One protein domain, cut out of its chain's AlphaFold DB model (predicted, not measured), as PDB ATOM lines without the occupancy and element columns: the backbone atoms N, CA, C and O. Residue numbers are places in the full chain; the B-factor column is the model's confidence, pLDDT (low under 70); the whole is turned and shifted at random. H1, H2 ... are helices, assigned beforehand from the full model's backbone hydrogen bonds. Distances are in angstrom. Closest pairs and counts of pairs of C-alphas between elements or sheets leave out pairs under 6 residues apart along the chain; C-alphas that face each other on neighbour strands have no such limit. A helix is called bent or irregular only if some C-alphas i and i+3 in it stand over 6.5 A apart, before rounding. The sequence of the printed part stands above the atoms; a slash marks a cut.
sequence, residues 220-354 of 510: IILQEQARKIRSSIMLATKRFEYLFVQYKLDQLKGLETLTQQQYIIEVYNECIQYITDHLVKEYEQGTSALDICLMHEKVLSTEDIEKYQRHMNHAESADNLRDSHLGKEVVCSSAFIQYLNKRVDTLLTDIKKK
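Overview. This is residues 220 to 354 of the 510 residues of a protein of Rotaria sp. Silwood1 (UniProt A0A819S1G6). The domain is a long rod built along one long helix, H3, with the helical hairpin of H1 and H2 packed on its first half and H4 and H6 packed on its second half. The short helix H5 lies near the middle of the rod, close to H3, and residues 348 to 354, of which 348 to 353 belong to H6, stick out at one end. The printed part has 135 residues with six named helices, H1 to H6 in chain order, and no named strand: the class is all helix. H1, H2, H3, H4 and H6 form an up and down bundle, each running against the one before it in the chain. The whole is loose, with a radius of gyration of the C-alphas of 18.8 A and spans of 68 by 24 by 18 A.

Along the chain. H1 holds residues 220 to 238, beginning at C-alpha 220 (74.454, 101.430, 149.800), and is 27.5 A long. H2, residues 242 to 259, is 25.2 A long. H3, residues 262 to 295, is the longest at 48.3 A, from C-alpha 262 at (73.830, 101.669, 136.392). H4, residues 302 to 317, measures 22.2 A. H5, residues 319 to 326, measures 9.4 A and is irregular, but only just: C-alphas 323 and 326 are 6.9 A apart. H6, residues 333 to 353, is 31.3 A long and ends at C-alpha 353 (122.578, 96.903, 102.593).

Arrangement. H3 is the hub and touches the five other helices. Its residues 263 to 278 touch H1, the same way at a shallow tilt of 9 degrees; the closest C-alphas, of Arg 230 and Cys 271, are 6.3 A apart. H1 and H2 form a helical hairpin, with the C-alphas of Ile 233 and Val 245 closest at 5.2 A. Residues 279 to 293 of H3 touch H4 in another hairpin, opposite ways at 22 degrees, a shallow tilt; the C-alphas of Gly 286 and Tyr 308 are closest at 5.2 A. H6 touches H3 with residues 336 to 343 alone, closest at the C-alphas of Tyr 283 and Phe 336, 7.3 A. H5 and H3 only just touch, with 3 pairs of C-alphas within 8 A, the closest those of Ile 272 and Leu 326 at 6.2 A. H1 is apart from H4, H5 and H6. Every O i to N i+4 pair is within hydrogen-bond range in H1, H2, H3, H4 and H6; in H5 it is 1 of 4, with 1 of 5 O i to N i+3 pairs.

Size, cuts and confidence. The C-alphas farthest apart, of Ile 220 and Lys 354, are 68.9 A apart. The printed part has no cut, and no link is long. The mean pLDDT of the printed part is 93.9, and residue 297 alone is under 70.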
ATOM      1  N   ILE A 220      73.224 100.871 149.208       90.75
ATOM      2  CA  ILE A 220      74.454 101.430 149.800       90.75
ATOM      3  C   ILE A 220      75.486 100.320 150.035       90.75
ATOM      4  O   ILE A 220      76.636 100.447 149.617       90.75
ATOM      5  N   ILE A 221      75.067  99.204 150.634       91.25
ATOM      6  CA  ILE A 221      75.948  98.051 150.883       91.25
ATOM      7  C   ILE A 221      76.479  97.478 149.564       91.25
ATOM      8  O   ILE A 221      77.663  97.158 149.443       91.25
ATOM      9  N   LEU A 222      75.626  97.399 148.543       91.56
ATOM     10  CA  LEU A 222      76.014  96.894 147.235       91.56
ATOM     11  C   LEU A 222      77.016  97.816 146.522       91.56
ATOM     12  O   LEU A 222      77.986  97.338 145.934       91.56
ATOM     13  N   GLN A 223      76.845  99.134 146.645       93.25
ATOM     14  CA  GLN A 223      77.818 100.127 146.180       93.25
ATOM     15  C   GLN A 223      79.166  99.983 146.888       93.25
ATOM     16  O   GLN A 223      80.214 100.025 146.242       93.25
ATOM     17  N   GLU A 224      79.174  99.799 148.208       94.00
ATOM     18  CA  GLU A 224      80.407  99.553 148.959       94.00
ATOM     19  C   GLU A 224      81.103  98.267 148.512       94.00
ATOM     20  O   GLU A 224      82.325  98.248 148.351       94.00
ATOM     21  N   GLN A 225      80.339  97.203 148.259       94.19
ATOM     22  CA  GLN A 225      80.886  95.945 147.769       94.19
ATOM     23  C   GLN A 225      81.480  96.088 146.361       94.19
ATOM     24  O   GLN A 225      82.597  95.620 146.125       94.19
ATOM     25  N   ALA A 226      80.799  96.788 145.448       96.31
ATOM     26  CA  ALA A 226      81.326  97.092 144.117       96.31
ATOM     27  C   ALA A 226      82.638  97.895 144.201       96.31
ATOM     28  O   ALA A 226      83.614  97.557 143.531       96.31
ATOM     29  N   ARG A 227      82.718  98.890 145.099       96.38
ATOM     30  CA  ARG A 227      83.959  99.647 145.353       96.38
ATOM     31  C   ARG A 227      85.092  98.757 145.867       96.38
ATOM     32  O   ARG A 227      86.213  98.868 145.377       96.38
ATOM     33  N   LYS A 228      84.820  97.846 146.809       97.12
ATOM     34  CA  LYS A 228      85.822  96.887 147.318       97.12
ATOM     35  C   LYS A 228      86.342  95.966 146.214       97.12
ATOM     36  O   LYS A 228      87.548  95.708 146.147       97.12
ATOM     37  N   ILE A 229      85.454  95.486 145.342       97.81
ATOM     38  CA  ILE A 229      85.824  94.667 144.182       97.81
ATOM     39  C   ILE A 229      86.708  95.476 143.227       97.81
ATOM     40  O   ILE A 229      87.797  95.010 142.897       97.81
ATOM     41  N   ARG A 230      86.315  96.710 142.882       98.25
ATOM     42  CA  ARG A 230      87.124  97.625 142.062       98.25
ATOM     43  C   ARG A 230      88.524  97.823 142.633       98.25
ATOM     44  O   ARG A 230      89.505  97.619 141.924       98.25
ATOM     45  N   SER A 231      88.648  98.169 143.914       98.19
ATOM     46  CA  SER A 231      89.961  98.344 144.548       98.19
ATOM     47  C   SER A 231      90.804  97.069 144.501       98.19
ATOM     48  O   SER A 231      92.007  97.142 144.258       98.19
ATOM     49  N   SER A 232      90.179  95.903 144.685       98.31
ATOM     50  CA  SER A 232      90.864  94.608 144.603       98.31
ATOM     51  C   SER A 232      91.385  94.331 143.193       98.31
ATOM     52  O   SER A 232      92.534  93.924 143.051       98.31
ATOM     53  N   ILE A 233      90.574  94.603 142.164       98.62
ATOM     54  CA  ILE A 233      90.977  94.497 140.757       98.62
ATOM     55  C   ILE A 233      92.169  95.413 140.492       98.62
ATOM     56  O   ILE A 233      93.208  94.943 140.048       98.62
ATOM     57  N   MET A 234      92.069  96.698 140.843       98.44
ATOM     58  CA  MET A 234      93.139  97.669 140.580       98.44
ATOM     59  C   MET A 234      94.468  97.281 141.247       98.44
ATOM     60  O   MET A 234      95.529  97.449 140.650       98.44
ATOM     61  N   LEU A 235      94.432  96.764 142.480       98.31
ATOM     62  CA  LEU A 235      95.632  96.289 143.176       98.31
ATOM     63  C   LEU A 235      96.206  95.021 142.535       98.31
ATOM     64  O   LEU A 235      97.418  94.929 142.363       98.31
ATOM     65  N   ALA A 236      95.354  94.065 142.170       98.31
ATOM     66  CA  ALA A 236      95.771  92.818 141.541       98.31
ATOM     67  C   ALA A 236      96.355  93.038 140.139       98.31
ATOM     68  O   ALA A 236      97.385  92.449 139.818       98.31
ATOM     69  N   THR A 237      95.782  93.951 139.347       98.25
ATOM     70  CA  THR A 237      96.315  94.351 138.036       98.25
ATOM     71  C   THR A 237      97.744  94.876 138.152       98.25
ATOM     72  O   THR A 237      98.612  94.433 137.412       98.25
ATOM     73  N   LYS A 238      98.030  95.741 139.139       97.00
ATOM     74  CA  LYS A 238      99.396  96.249 139.390       97.00
ATOM     75  C   LYS A 238     100.398  95.161 139.785       97.00
ATOM     76  O   LYS A 238     101.600  95.379 139.690       97.00
ATOM     77  N   ARG A 239      99.909  94.033 140.305       97.00
ATOM     78  CA  ARG A 239     100.714  92.864 140.685       97.00
ATOM     79  C   ARG A 239     100.733  91.787 139.601       97.00
ATOM     80  O   ARG A 239     101.306  90.732 139.839       97.00
ATOM     81  N   PHE A 240     100.113  92.042 138.445       96.88
ATOM     82  CA  PHE A 240      99.999  91.097 137.331       96.88
ATOM     83  C   PHE A 240      99.250  89.797 137.693       96.88
ATOM     84  O   PHE A 240      99.427  88.755 137.071       96.88
ATOM     85  N   GLU A 241      98.364  89.843 138.695       97.19
ATOM     86  CA  GLU A 241      97.577  88.692 139.165       97.19
ATOM     87  C   GLU A 241      96.280  88.529 138.345       97.19
ATOM     88  O   GLU A 241      95.165  88.571 138.878       97.19
ATOM     89  N   TYR A 242      96.398  88.368 137.025       96.31
ATOM     90  CA  TYR A 242      95.251  88.470 136.112       96.31
ATOM     91  C   TYR A 242      94.195  87.365 136.264       96.31
ATOM     92  O   TYR A 242      93.019  87.619 136.016       96.31
ATOM     93  N   LEU A 243      94.555  86.184 136.778       95.69
ATOM     94  CA  LEU A 243      93.570  85.156 137.149       95.69
ATOM     95  C   LEU A 243      92.646  85.623 138.286       95.69
ATOM     96  O   LEU A 243      91.443  85.365 138.272       95.69
ATOM     97  N   PHE A 244      93.189  86.343 139.271       97.38
ATOM     98  CA  PHE A 244      92.382  86.911 140.350       97.38
ATOM     99  C   PHE A 244      91.559  88.106 139.859       97.38
ATOM    100  O   PHE A 244      90.405  88.265 140.265       97.38
ATOM    101  N   VAL A 245      92.119  88.913 138.950       98.38
ATOM    102  CA  VAL A 245      91.375  89.973 138.253       98.38
ATOM    103  C   VAL A 245      90.173  89.388 137.511       98.38
ATOM    104  O   VAL A 245      89.069  89.897 137.690       98.38
ATOM    105  N   GLN A 246      90.357  88.295 136.764       97.38
ATOM    106  CA  GLN A 246      89.280  87.597 136.056       97.38
ATOM    107  C   GLN A 246      88.171  87.178 137.018       97.38
ATOM    108  O   GLN A 246      87.027  87.586 136.852       97.38
ATOM    109  N   TYR A 247      88.526  86.468 138.092       97.62
ATOM    110  CA  TYR A 247      87.564  86.048 139.109       97.62
ATOM    111  C   TYR A 247      86.740  87.224 139.659       97.62
ATOM    112  O   TYR A 247      85.534  87.110 139.876       97.62
ATOM    113  N   LYS A 248      87.372  88.381 139.885       98.00
ATOM    114  CA  LYS A 248      86.686  89.580 140.383       98.00
ATOM    115  C   LYS A 248      85.827  90.276 139.332       98.00
ATOM    116  O   LYS A 248      84.752  90.761 139.687       98.00
ATOM    117  N   LEU A 249      86.256  90.302 138.074       98.00
ATOM    118  CA  LEU A 249      85.441  90.794 136.966       98.00
ATOM    119  C   LEU A 249      84.220  89.901 136.731       98.00
ATOM    120  O   LEU A 249      83.128  90.434 136.561       98.00
ATOM    121  N   ASP A 250      84.362  88.578 136.819       97.38
ATOM    122  CA  ASP A 250      83.248  87.626 136.742       97.38
ATOM    123  C   ASP A 250      82.219  87.868 137.855       97.38
ATOM    124  O   ASP A 250      81.016  87.923 137.594       97.38
ATOM    125  N   GLN A 251      82.675  88.096 139.096       95.88
ATOM    126  CA  GLN A 251      81.786  88.468 140.205       95.88
ATOM    127  C   GLN A 251      81.023  89.768 139.918       95.88
ATOM    128  O   GLN A 251      79.822  89.856 140.183       95.88
ATOM    129  N   LEU A 252      81.712  90.777 139.381       96.25
ATOM    130  CA  LEU A 252      81.122  92.083 139.103       96.25
ATOM    131  C   LEU A 252      80.134  92.031 137.929       96.25
ATOM    132  O   LEU A 252      79.046  92.587 138.039       96.25
ATOM    133  N   LYS A 253      80.468  91.304 136.859       95.56
ATOM    134  CA  LYS A 253      79.608  91.057 135.692       95.56
ATOM    135  C   LYS A 253      78.381  90.223 136.051       95.56
ATOM    136  O   LYS A 253      77.276  90.494 135.586       95.56
ATOM    137  N   GLY A 254      78.540  89.228 136.926       93.81
ATOM    138  CA  GLY A 254      77.414  88.476 137.478       93.81
ATOM    139  C   GLY A 254      76.467  89.386 138.262       93.81
ATOM    140  O   GLY A 254      75.252  89.330 138.081       93.81
ATOM    141  N   LEU A 255      77.021  90.279 139.084       90.50
ATOM    142  CA  LEU A 255      76.228  91.232 139.851       90.50
ATOM    143  C   LEU A 255      75.523  92.271 138.965       90.50
ATOM    144  O   LEU A 255      74.359  92.597 139.203       90.50
ATOM    145  N   GLU A 256      76.210  92.765 137.941       92.00
ATOM    146  CA  GLU A 256      75.662  93.630 136.896       92.00
ATOM    147  C   GLU A 256      74.483  92.953 136.183       92.00
ATOM    148  O   GLU A 256      73.387  93.507 136.155       92.00
ATOM    149  N   THR A 257      74.678  91.722 135.700       90.19
ATOM    150  CA  THR A 257      73.659  90.943 134.978       90.19
ATOM    151  C   THR A 257      72.410  90.724 135.825       90.19
ATOM    152  O   THR A 257      71.290  90.846 135.331       90.19
ATOM    153  N   LEU A 258      72.596  90.408 137.110       85.12
ATOM    154  CA  LEU A 258      71.489  90.205 138.033       85.12
ATOM    155  C   LEU A 258      70.768  91.528 138.302       85.12
ATOM    156  O   LEU A 258      69.560  91.624 138.128       85.12
ATOM    157  N   THR A 259      71.487  92.553 138.751       85.25
ATOM    158  CA  THR A 259      70.865  93.742 139.359       85.25
ATOM    159  C   THR A 259      70.542  94.861 138.382       85.25
ATOM    160  O   THR A 259      69.713  95.715 138.706       85.25
ATOM    161  N   GLN A 260      71.192  94.871 137.215       85.25
ATOM    162  CA  GLN A 260      71.047  95.871 136.155       85.25
ATOM    163  C   GLN A 260      71.193  97.311 136.668       85.25
ATOM    164  O   GLN A 260      70.558  98.244 136.179       85.25
ATOM    165  N   GLN A 261      72.010  97.498 137.708       87.81
ATOM    166  CA  GLN A 261      72.208  98.799 138.326       87.81
ATOM    167  C   GLN A 261      73.291  99.578 137.587       87.81
ATOM    168  O   GLN A 261      74.432  99.127 137.483       87.81
ATOM    169  N   GLN A 262      72.949 100.797 137.167       91.56
ATOM    170  CA  GLN A 262      73.830 101.669 136.392       91.56
ATOM    171  C   GLN A 262      75.204 101.888 137.046       91.56
ATOM    172  O   GLN A 262      76.227 101.796 136.378       91.56
ATOM    173  N   TYR A 263      75.256 102.079 138.367       92.44
ATOM    174  CA  TYR A 263      76.530 102.282 139.067       92.44
ATOM    175  C   TYR A 263      77.440 101.039 139.049       92.44
ATOM    176  O   TYR A 263      78.651 101.167 139.184       92.44
ATOM    177  N   ILE A 264      76.889  99.826 138.914       95.06
ATOM    178  CA  ILE A 264      77.685  98.589 138.823       95.06
ATOM    179  C   ILE A 264      78.270  98.465 137.421       95.06
ATOM    180  O   ILE A 264      79.447  98.140 137.293       95.06
ATOM    181  N   ILE A 265      77.471  98.794 136.400       95.12
ATOM    182  CA  ILE A 265      77.914  98.886 135.002       95.12
ATOM    183  C   ILE A 265      79.070  99.889 134.890       95.12
ATOM    184  O   ILE A 265      80.105  99.587 134.302       95.12
ATOM    185  N   GLU A 266      78.932 101.063 135.509       96.75
ATOM    186  CA  GLU A 266      79.985 102.084 135.551       96.75
ATOM    187  C   GLU A 266      81.262 101.561 136.213       96.75
ATOM    188  O   GLU A 266      82.334 101.646 135.618       96.75
ATOM    189  N   VAL A 267      81.158 100.949 137.397       97.75
ATOM    190  CA  VAL A 267      82.320 100.378 138.099       97.75
ATOM    191  C   VAL A 267      82.983  99.258 137.290       97.75
ATOM    192  O   VAL A 267      84.211  99.156 137.284       97.75
ATOM    193  N   TYR A 268      82.203  98.422 136.600       97.81
ATOM    194  CA  TYR A 268      82.729  97.386 135.713       97.81
ATOM    195  C   TYR A 268      83.524  98.009 134.565       97.81
ATOM    196  O   TYR A 268      84.700  97.689 134.399       97.81
ATOM    197  N   ASN A 269      82.940  98.972 133.851       96.44
ATOM    198  CA  ASN A 269      83.596  99.656 132.736       96.44
ATOM    199  C   ASN A 269      84.862 100.413 133.170       96.44
ATOM    200  O   ASN A 269      85.872 100.363 132.473       96.44
ATOM    201  N   GLU A 270      84.854 101.052 134.344       97.81
ATOM    202  CA  GLU A 270      86.053 101.671 134.926       97.81
ATOM    203  C   GLU A 270      87.177 100.649 135.159       97.81
ATOM    204  O   GLU A 270      88.348 100.951 134.924       97.81
ATOM    205  N   CYS A 271      86.841  99.439 135.625       98.38
ATOM    206  CA  CYS A 271      87.824  98.372 135.818       98.38
ATOM    207  C   CYS A 271      88.400  97.895 134.482       98.38
ATOM    208  O   CYS A 271      89.615  97.735 134.377       98.38
ATOM    209  N   ILE A 272      87.546  97.702 133.473       97.88
ATOM    210  CA  ILE A 272      87.960  97.320 132.116       97.88
ATOM    211  C   ILE A 272      88.918  98.363 131.543       97.88
ATOM    212  O   ILE A 272      90.027  98.008 131.149       97.88
ATOM    213  N   GLN A 273      88.546  99.645 131.588       97.69
ATOM    214  CA  GLN A 273      89.393 100.731 131.097       97.69
ATOM    215  C   GLN A 273      90.747 100.757 131.813       97.69
ATOM    216  O   GLN A 273      91.787 100.824 131.167       97.69
ATOM    217  N   TYR A 274      90.748 100.631 133.143       98.31
ATOM    218  CA  TYR A 274      91.980 100.622 133.928       98.31
ATOM    219  C   TYR A 274      92.928  99.479 133.535       98.31
ATOM    220  O   TYR A 274      94.140  99.679 133.455       98.31
ATOM    221  N   ILE A 275      92.391  98.276 133.305       98.12
ATOM    222  CA  ILE A 275      93.185  97.114 132.883       98.12
ATOM    223  C   ILE A 275      93.733  97.330 131.473       98.12
ATOM    224  O   ILE A 275      94.917  97.089 131.245       98.12
ATOM    225  N   THR A 276      92.904  97.817 130.551       97.31
ATOM    226  CA  THR A 276      93.316  98.123 129.178       97.31
ATOM    227  C   THR A 276      94.450  99.146 129.154       97.31
ATOM    228  O   THR A 276      95.489  98.881 128.554       97.31
ATOM    229  N   ASP A 277      94.310 100.261 129.876       97.25
ATOM    230  CA  ASP A 277      95.346 101.298 129.972       97.25
ATOM    231  C   ASP A 277      96.648 100.744 130.564       97.25
ATOM    232  O   ASP A 277      97.748 101.078 130.120       97.25
ATOM    233  N   HIS A 278      96.536  99.863 131.562       97.31
ATOM    234  CA  HIS A 278      97.687  99.201 132.161       97.31
ATOM    235  C   HIS A 278      98.424  98.308 131.154       97.31
ATOM    236  O   HIS A 278      99.648  98.369 131.073       97.31
ATOM    237  N   LEU A 279      97.702  97.501 130.372       96.88
ATOM    238  CA  LEU A 279      98.296  96.626 129.355       96.88
ATOM    239  C   LEU A 279      98.938  97.419 128.209       96.88
ATOM    240  O   LEU A 279     100.031  97.069 127.765       96.88
ATOM    241  N   VAL A 280      98.302  98.509 127.765       97.06
ATOM    242  CA  VAL A 280      98.879  99.425 126.767       97.06
ATOM    243  C   VAL A 280     100.191 100.007 127.280       97.06
ATOM    244  O   VAL A 280     101.204  99.948 126.586       97.06
ATOM    245  N   LYS A 281     100.208 100.492 128.524       96.88
ATOM    246  CA  LYS A 281     101.416 101.042 129.140       96.88
ATOM    247  C   LYS A 281     102.538 100.008 129.253       96.88
ATOM    248  O   LYS A 281     103.685 100.334 128.963       96.88
ATOM    249  N   GLU A 282     102.232  98.775 129.656       95.81
ATOM    250  CA  GLU A 282     103.220  97.686 129.710       95.81
ATOM    251  C   GLU A 282     103.822  97.398 128.330       95.81
ATOM    252  O   GLU A 282     105.035  97.228 128.197       95.81
ATOM    253  N   TYR A 283     102.991  97.406 127.288       97.75
ATOM    254  CA  TYR A 283     103.449  97.238 125.914       97.75
ATOM    255  C   TYR A 283     104.328  98.389 125.435       97.75
ATOM    256  O   TYR A 283     105.406  98.146 124.893       97.75
ATOM    257  N   GLU A 284     103.929  99.636 125.677       97.50
ATOM    258  CA  GLU A 284     104.738 100.810 125.340       97.50
ATOM    259  C   GLU A 284     106.089 100.789 126.061       97.50
ATOM    260  O   GLU A 284     107.124 101.064 125.454       97.50
ATOM    261  N   GLN A 285     106.104 100.415 127.342       95.56
ATOM    262  CA  GLN A 285     107.328 100.329 128.136       95.56
ATOM    263  C   GLN A 285     108.256  99.220 127.643       95.56
ATOM    264  O   GLN A 285     109.449  99.470 127.455       95.56
ATOM    265  N   GLY A 286     107.720  98.022 127.395       95.69
ATOM    266  CA  GLY A 286     108.496  96.903 126.869       95.69
ATOM    267  C   GLY A 286     109.073  97.208 125.487       95.69
ATOM    268  O   GLY A 286     110.276  97.067 125.273       95.69
ATOM    269  N   THR A 287     108.246  97.691 124.559       96.00
ATOM    270  CA  THR A 287     108.680  97.989 123.183       96.00
ATOM    271  C   THR A 287     109.657  99.160 123.106       96.00
ATOM    272  O   THR A 287     110.644  99.068 122.380       96.00
ATOM    273  N   SER A 288     109.460 100.213 123.904       93.50
ATOM    274  CA  SER A 288     110.401 101.341 123.978       93.50
ATOM    275  C   SER A 288     111.751 100.926 124.561       93.50
ATOM    276  O   SER A 288     112.792 101.354 124.066       93.50
ATOM    277  N   ALA A 289     111.758 100.080 125.598       89.50
ATOM    278  CA  ALA A 289     112.999  99.564 126.174       89.50
ATOM    279  C   ALA A 289     113.784  98.724 125.154       89.50
ATOM    280  O   ALA A 289     114.990  98.918 125.010       89.50
ATOM    281  N   LEU A 290     113.094  97.859 124.403       92.81
ATOM    282  CA  LEU A 290     113.711  97.068 123.339       92.81
ATOM    283  C   LEU A 290     114.275  97.960 122.222       92.81
ATOM    284  O   LEU A 290     115.412  97.772 121.797       92.81
ATOM    285  N   ASP A 291     113.519  98.966 121.776       92.31
ATOM    286  CA  ASP A 291     113.960  99.904 120.738       92.31
ATOM    287  C   ASP A 291     115.222 100.672 121.137       92.31
ATOM    288  O   ASP A 291     116.102 100.884 120.300       92.31
ATOM    289  N   ILE A 292     115.346 101.071 122.406       88.12
ATOM    290  CA  ILE A 292     116.546 101.755 122.895       88.12
ATOM    291  C   ILE A 292     117.789 100.888 122.662       88.12
ATOM    292  O   ILE A 292     118.805 101.415 122.211       88.12
ATOM    293  N   CYS A 293     117.706  99.582 122.913       87.69
ATOM    294  CA  CYS A 293     118.843  98.673 122.764       87.69
ATOM    295  C   CYS A 293     119.058  98.209 121.316       87.69
ATOM    296  O   CYS A 293     120.191  97.961 120.912       87.69
ATOM    297  N   LEU A 294     117.999  98.113 120.507       89.50
ATOM    298  CA  LEU A 294     118.133  97.687 119.113       89.50
ATOM    299  C   LEU A 294     118.563  98.822 118.177       89.50
ATOM    300  O   LEU A 294     119.381  98.572 117.294       89.50
ATOM    301  N   MET A 295     118.053 100.041 118.370       79.94
ATOM    302  CA  MET A 295     118.209 101.148 117.409       79.94
ATOM    303  C   MET A 295     119.328 102.130 117.739       79.94
ATOM    304  O   MET A 295     119.800 102.831 116.849       79.94
ATOM    305  N   HIS A 296     119.745 102.212 118.998       70.12
ATOM    306  CA  HIS A 296     120.890 103.034 119.374       70.12
ATOM    307  C   HIS A 296     122.126 102.126 119.383       70.12
ATOM    308  O   HIS A 296     121.986 100.918 119.580       70.12
ATOM    309  N   GLU A 297     123.327 102.674 119.184       63.75
ATOM    310  CA  GLU A 297     124.634 101.967 119.190       63.75
ATOM    311  C   GLU A 297     124.983 101.318 120.556       63.75
ATOM    312  O   GLU A 297     126.137 101.128 120.925       63.75
ATOM    313  N   LYS A 298     123.973 101.003 121.368       73.25
ATOM    314  CA  LYS A 298     124.086 100.249 122.602       73.25
ATOM    315  C   LYS A 298     124.174  98.758 122.303       73.25
ATOM    316  O   LYS A 298     123.471  98.220 121.446       73.25
ATOM    317  N   VAL A 299     125.010  98.094 123.091       85.19
ATOM    318  CA  VAL A 299     125.085  96.636 123.157       85.19
ATOM    319  C   VAL A 299     123.794  96.121 123.790       85.19
ATOM    320  O   VAL A 299     123.426  96.554 124.881       85.19
ATOM    321  N   LEU A 300     123.109  95.211 123.099       93.19
ATOM    322  CA  LEU A 300     121.968  94.486 123.652       93.19
ATOM    323  C   LEU A 300     122.482  93.459 124.663       93.19
ATOM    324  O   LEU A 300     123.344  92.649 124.327       93.19
ATOM    325  N   SER A 301     121.951  93.486 125.882       93.62
ATOM    326  CA  SER A 301     122.308  92.531 126.932       93.62
ATOM    327  C   SER A 301     121.208  91.492 127.172       93.62
ATOM    328  O   SER A 301     120.049  91.679 126.798       93.62
ATOM    329  N   THR A 302     121.560  90.399 127.852       94.69
ATOM    330  CA  THR A 302     120.592  89.402 128.336       94.69
ATOM    331  C   THR A 302     119.535  90.026 129.250       94.69
ATOM    332  O   THR A 302     118.355  89.716 129.114       94.69
ATOM    333  N   GLU A 303     119.925  90.959 130.124       94.50
ATOM    334  CA  GLU A 303     118.999  91.632 131.046       94.50
ATOM    335  C   GLU A 303     117.926  92.438 130.292       94.50
ATOM    336  O   GLU A 303     116.756  92.454 130.690       94.50
ATOM    337  N   ASP A 304     118.294  93.067 129.170       94.19
ATOM    338  CA  ASP A 304     117.351  93.801 128.321       94.19
ATOM    339  C   ASP A 304     116.298  92.866 127.712       94.19
ATOM    340  O   ASP A 304     115.104  93.186 127.693       94.19
ATOM    341  N   ILE A 305     116.727  91.687 127.252       94.88
ATOM    342  CA  ILE A 305     115.838  90.674 126.677       94.88
ATOM    343  C   ILE A 305     114.921  90.086 127.749       94.88
ATOM    344  O   ILE A 305     113.710  90.011 127.540       94.88
ATOM    345  N   GLU A 306     115.458  89.732 128.914       95.38
ATOM    346  CA  GLU A 306     114.666  89.232 130.040       95.38
ATOM    347  C   GLU A 306     113.643  90.271 130.516       95.38
ATOM    348  O   GLU A 306     112.518  89.940 130.893       95.38
ATOM    349  N   LYS A 307     113.994  91.562 130.483       95.38
ATOM    350  CA  LYS A 307     113.046  92.647 130.758       95.38
ATOM    351  C   LYS A 307     111.923  92.697 129.723       95.38
ATOM    352  O   LYS A 307     110.763  92.823 130.111       95.38
ATOM    353  N   TYR A 308     112.237  92.558 128.438       96.25
ATOM    354  CA  TYR A 308     111.224  92.489 127.383       96.25
ATOM    355  C   TYR A 308     110.316  91.255 127.530       96.25
ATOM    356  O   TYR A 308     109.092  91.383 127.482       96.25
ATOM    357  N   GLN A 309     110.895  90.080 127.802       95.75
ATOM    358  CA  GLN A 309     110.149  88.844 128.059       95.75
ATOM    359  C   GLN A 309     109.234  88.966 129.279       95.75
ATOM    360  O   GLN A 309     108.108  88.487 129.232       95.75
ATOM    361  N   ARG A 310     109.656  89.654 130.349       96.19
ATOM    362  CA  ARG A 310     108.781  89.917 131.504       96.19
ATOM    363  C   ARG A 310     107.511  90.665 131.102       96.19
ATOM    364  O   ARG A 310     106.424  90.213 131.449       96.19
ATOM    365  N   HIS A 311     107.627  91.750 130.332       96.56
ATOM    366  CA  HIS A 311     106.452  92.481 129.837       96.56
ATOM    367  C   HIS A 311     105.566  91.609 128.932       96.56
ATOM    368  O   HIS A 311     104.341  91.641 129.049       96.56
ATOM    369  N   MET A 312     106.173  90.785 128.074       95.62
ATOM    370  CA  MET A 312     105.442  89.844 127.222       95.62
ATOM    371  C   MET A 312     104.683  88.787 128.041       95.62
ATOM    372  O   MET A 312     103.501  88.565 127.791       95.62
ATOM    373  N   ASN A 313     105.318  88.191 129.052       95.00
ATOM    374  CA  ASN A 313     104.710  87.186 129.929       95.00
ATOM    375  C   ASN A 313     103.570  87.785 130.768       95.00
ATOM    376  O   ASN A 313     102.551  87.137 131.002       95.00
ATOM    377  N   HIS A 314     103.705  89.044 131.202       94.62
ATOM    378  CA  HIS A 314     102.608  89.768 131.846       94.62
ATOM    379  C   HIS A 314     101.403  89.902 130.905       94.62
ATOM    380  O   HIS A 314     100.279  89.617 131.317       94.62
ATOM    381  N   ALA A 315     101.623  90.271 129.639       94.19
ATOM    382  CA  ALA A 315     100.553  90.339 128.647       94.19
ATOM    383  C   ALA A 315      99.934  88.959 128.358       94.19
ATOM    384  O   ALA A 315      98.714  88.851 128.283       94.19
ATOM    385  N   GLU A 316     100.747  87.902 128.280       94.25
ATOM    386  CA  GLU A 316     100.275  86.520 128.110       94.25
ATOM    387  C   GLU A 316      99.359  86.089 129.260       94.25
ATOM    388  O   GLU A 316      98.266  85.572 129.040       94.25
ATOM    389  N   SER A 317      99.743  86.386 130.502       93.69
ATOM    390  CA  SER A 317      98.909  86.067 131.666       93.69
ATOM    391  C   SER A 317      97.558  86.802 131.680       93.69
ATOM    392  O   SER A 317      96.623  86.354 132.348       93.69
ATOM    393  N   ALA A 318      97.429  87.892 130.916       94.75
ATOM    394  CA  ALA A 318      96.192  88.642 130.737       94.75
ATOM    395  C   ALA A 318      95.360  88.193 129.521       94.75
ATOM    396  O   ALA A 318      94.222  88.646 129.389       94.75
ATOM    397  N   ASP A 319      95.862  87.306 128.651       92.25
ATOM    398  CA  ASP A 319      95.184  86.961 127.391       92.25
ATOM    399  C   ASP A 319      93.782  86.369 127.617       92.25
ATOM    400  O   ASP A 319      92.849  86.703 126.886       92.25
ATOM    401  N   ASN A 320      93.581  85.605 128.697       90.75
ATOM    402  CA  ASN A 320      92.265  85.064 129.069       90.75
ATOM    403  C   ASN A 320      91.203  86.150 129.316       90.75
ATOM    404  O   ASN A 320      90.011  85.903 129.131       90.75
ATOM    405  N   LEU A 321      91.613  87.353 129.733       95.06
ATOM    406  CA  LEU A 321      90.695  88.467 129.968       95.06
ATOM    407  C   LEU A 321      90.149  89.053 128.665       95.06
ATOM    408  O   LEU A 321      89.077  89.661 128.679       95.06
ATOM    409  N   ARG A 322      90.856  88.890 127.542       90.94
ATOM    410  CA  ARG A 322      90.438  89.443 126.243       90.94
ATOM    411  C   ARG A 322      89.166  88.788 125.741       90.94
ATOM    412  O   ARG A 322      88.248  89.487 125.316       90.94
ATOM    413  N   ASP A 323      89.090  87.470 125.867       86.56
ATOM    414  CA  ASP A 323      87.942  86.704 125.392       86.56
ATOM    415  C   ASP A 323      86.716  86.850 126.306       86.56
ATOM    416  O   ASP A 323      85.580  86.791 125.832       86.56
ATOM    417  N   SER A 324      86.917  87.066 127.612       92.00
ATOM    418  CA  SER A 324      85.829  87.120 128.600       92.00
ATOM    419  C   SER A 324      85.320  88.534 128.917       92.00
ATOM    420  O   SER A 324      84.120  88.707 129.192       92.00
ATOM    421  N   HIS A 325      86.200  89.542 128.876       95.88
ATOM    422  CA  HIS A 325      85.913  90.875 129.413       95.88
ATOM    423  C   HIS A 325      86.380  92.060 128.557       95.88
ATOM    424  O   HIS A 325      85.622  93.018 128.442       95.88
ATOM    425  N   LEU A 326      87.604  92.039 128.015       94.62
ATOM    426  CA  LEU A 326      88.257  93.246 127.481       94.62
ATOM    427  C   LEU A 326      88.006  93.498 125.988       94.62
ATOM    428  O   LEU A 326      88.067  94.647 125.570       94.62
ATOM    429  N   GLY A 327      87.753  92.454 125.193       91.50
ATOM    430  CA  GLY A 327      87.663  92.558 123.733       91.50
ATOM    431  C   GLY A 327      88.973  92.218 123.007       91.50
ATOM    432  O   GLY A 327      90.046  92.090 123.604       91.50
ATOM    433  N   LYS A 328      88.885  92.036 121.683       88.19
ATOM    434  CA  LYS A 328      90.004  91.570 120.832       88.19
ATOM    435  C   LYS A 328      90.958  92.691 120.428       88.19
ATOM    436  O   LYS A 328      92.089  92.428 120.037       88.19
ATOM    437  N   GLU A 329      90.508  93.928 120.513       87.88
ATOM    438  CA  GLU A 329      91.253  95.145 120.220       87.88
ATOM    439  C   GLU A 329      92.323  95.460 121.272       87.88
ATOM    440  O   GLU A 329      93.279  96.174 120.977       87.88
ATOM    441  N   VAL A 330      92.198  94.903 122.481       91.38
ATOM    442  CA  VAL A 330      93.180  95.103 123.549       91.38
ATOM    443  C   VAL A 330      94.474  94.356 123.240       91.38
ATOM    444  O   VAL A 330      94.465  93.251 122.684       91.38
ATOM    445  N   VAL A 331      95.590  94.986 123.611       92.00
ATOM    446  CA  VAL A 331      96.952  94.474 123.446       92.00
ATOM    447  C   VAL A 331      97.086  93.068 124.034       92.00
ATOM    448  O   VAL A 331      96.556  92.773 125.101       92.00
ATOM    449  N   CYS A 332      97.821  92.208 123.331       91.94
ATOM    450  CA  CYS A 332      98.084  90.825 123.724       91.94
ATOM    451  C   CYS A 332      99.551  90.452 123.558       91.94
ATOM    452  O   CYS A 332     100.314  91.162 122.898       91.94
ATOM    453  N   SER A 333      99.916  89.294 124.102       93.06
ATOM    454  CA  SER A 333     101.256  88.707 123.979       93.06
ATOM    455  C   SER A 333     101.759  88.670 122.527       93.06
ATOM    456  O   SER A 333     102.887  89.068 122.237       93.06
ATOM    457  N   SER A 334     100.894  88.299 121.576       93.00
ATOM    458  CA  SER A 334     101.248  88.224 120.151       93.00
ATOM    459  C   SER A 334     101.679  89.565 119.542       93.00
ATOM    460  O   SER A 334     102.489  89.573 118.614       93.00
ATOM    461  N   ALA A 335     101.212  90.697 120.082       95.75
ATOM    462  CA  ALA A 335     101.632  92.021 119.629       95.75
ATOM    463  C   ALA A 335     103.121  92.270 119.917       95.75
ATOM    464  O   ALA A 335     103.808  92.866 119.090       95.75
ATOM    465  N   PHE A 336     103.649  91.758 121.037       96.19
ATOM    466  CA  PHE A 336     105.083  91.806 121.341       96.19
ATOM    467  C   PHE A 336     105.881  90.991 120.317       96.19
ATOM    468  O   PHE A 336     106.819  91.504 119.717       96.19
ATOM    469  N   ILE A 337     105.466  89.757 120.021       94.69
ATOM    470  CA  ILE A 337     106.150  88.919 119.021       94.69
ATOM    471  C   ILE A 337     106.139  89.569 117.632       94.69
ATOM    472  O   ILE A 337     107.165  89.610 116.954       94.69
ATOM    473  N   GLN A 338     105.003  90.126 117.207       95.69
ATOM    474  CA  GLN A 338     104.911  90.856 115.939       95.69
ATOM    475  C   GLN A 338     105.841  92.072 115.914       95.69
ATOM    476  O   GLN A 338     106.512  92.321 114.911       95.69
ATOM    477  N   TYR A 339     105.905  92.811 117.022       96.62
ATOM    478  CA  TYR A 339     106.798  93.951 117.163       96.62
ATOM    479  C   TYR A 339     108.270  93.539 117.068       96.62
ATOM    480  O   TYR A 339     109.023  94.126 116.288       96.62
ATOM    481  N   LEU A 340     108.669  92.503 117.809       96.06
ATOM    482  CA  LEU A 340     110.016  91.938 117.771       96.06
ATOM    483  C   LEU A 340     110.402  91.531 116.346       96.06
ATOM    484  O   LEU A 340     111.450  91.953 115.858       96.06
ATOM    485  N   ASN A 341     109.542  90.780 115.656       95.31
ATOM    486  CA  ASN A 341     109.804  90.329 114.288       95.31
ATOM    487  C   ASN A 341     110.014  91.512 113.332       95.31
ATOM    488  O   ASN A 341     110.968  91.519 112.559       95.31
ATOM    489  N   LYS A 342     109.208  92.575 113.453       95.56
ATOM    490  CA  LYS A 342     109.396  93.805 112.668       95.56
ATOM    491  C   LYS A 342     110.759  94.464 112.923       95.56
ATOM    492  O   LYS A 342     111.368  95.025 112.007       95.56
ATOM    493  N   ARG A 343     111.250  94.434 114.166       94.81
ATOM    494  CA  ARG A 343     112.573  94.977 114.515       94.81
ATOM    495  C   ARG A 343     113.704  94.091 114.004       94.81
ATOM    496  O   ARG A 343     114.651  94.618 113.427       94.81
ATOM    497  N   VAL A 344     113.556  92.775 114.101       95.94
ATOM    498  CA  VAL A 344     114.457  91.787 113.488       95.94
ATOM    499  C   VAL A 344     114.568  91.995 111.971       95.94
ATOM    500  O   VAL A 344     115.679  92.041 111.444       95.94
ATOM    501  N   ASP A 345     113.455  92.235 111.274       95.19
ATOM    502  CA  ASP A 345     113.453  92.529 109.833       95.19
ATOM    503  C   ASP A 345     114.204  93.824 109.482       95.19
ATOM    504  O   ASP A 345     114.830  93.931 108.420       95.19
ATOM    505  N   THR A 346     114.168  94.812 110.381       93.88
ATOM    506  CA  THR A 346     114.914  96.067 110.223       93.88
ATOM    507  C   THR A 346     116.419  95.802 110.306       93.88
ATOM    508  O   THR A 346     117.143  96.162 109.379       93.88
ATOM    509  N   LEU A 347     116.872  95.070 111.334       94.19
ATOM    510  CA  LEU A 347     118.280  94.668 111.484       94.19
ATOM    511  C   LEU A 347     118.772  93.878 110.263       94.19
ATOM    512  O   LEU A 347     119.845  94.149 109.724       94.19
ATOM    513  N   LEU A 348     117.958  92.933 109.782       94.75
ATOM    514  CA  LEU A 348     118.255  92.147 108.587       94.75
ATOM    515  C   LEU A 348     118.403  93.027 107.341       94.75
ATOM    516  O   LEU A 348     119.288  92.803 106.511       94.75
ATOM    517  N   THR A 349     117.521  94.012 107.182       94.56
ATOM    518  CA  THR A 349     117.568  94.951 106.056       94.56
ATOM    519  C   THR A 349     118.853  95.773 106.078       94.56
ATOM    520  O   THR A 349     119.467  95.959 105.024       94.56
ATOM    521  N   ASP A 350     119.296  96.204 107.258       93.00
ATOM    522  CA  ASP A 350     120.535  96.962 107.416       93.00
ATOM    523  C   ASP A 350     121.763  96.096 107.112       93.00
ATOM    524  O   ASP A 350     122.579  96.478 106.273       93.00
ATOM    525  N   ILE A 351     121.838  94.869 107.646       94.25
ATOM    526  CA  ILE A 351     122.909  93.905 107.318       94.25
ATOM    527  C   ILE A 351     122.973  93.628 105.806       94.25
ATOM    528  O   ILE A 351     124.048  93.526 105.206       94.25
ATOM    529  N   LYS A 352     121.819  93.517 105.137       94.44
ATOM    530  CA  LYS A 352     121.758  93.280 103.687       94.44
ATOM    531  C   LYS A 352     122.301  94.453 102.870       94.44
ATOM    532  O   LYS A 352     122.910  94.196 101.832       94.44
ATOM    533  N   LYS A 353     122.125  95.697 103.315       95.00
ATOM    534  CA  LYS A 353     122.578  96.903 102.593       95.00
ATOM    535  C   LYS A 353     124.052  97.241 102.808       95.00
ATOM    536  O   LYS A 353     124.609  97.977 102.002       95.00
ATOM    537  N   LYS A 354     124.645  96.732 103.884       94.44
ATOM    538  CA  LYS A 354     125.989  97.077 104.352       94.44
ATOM    539  C   LYS A 354     127.056  96.101 103.859       94.44
ATOM    540  O   LYS A 354     126.742  94.935 103.581       94.44
TER     541      LYS A 354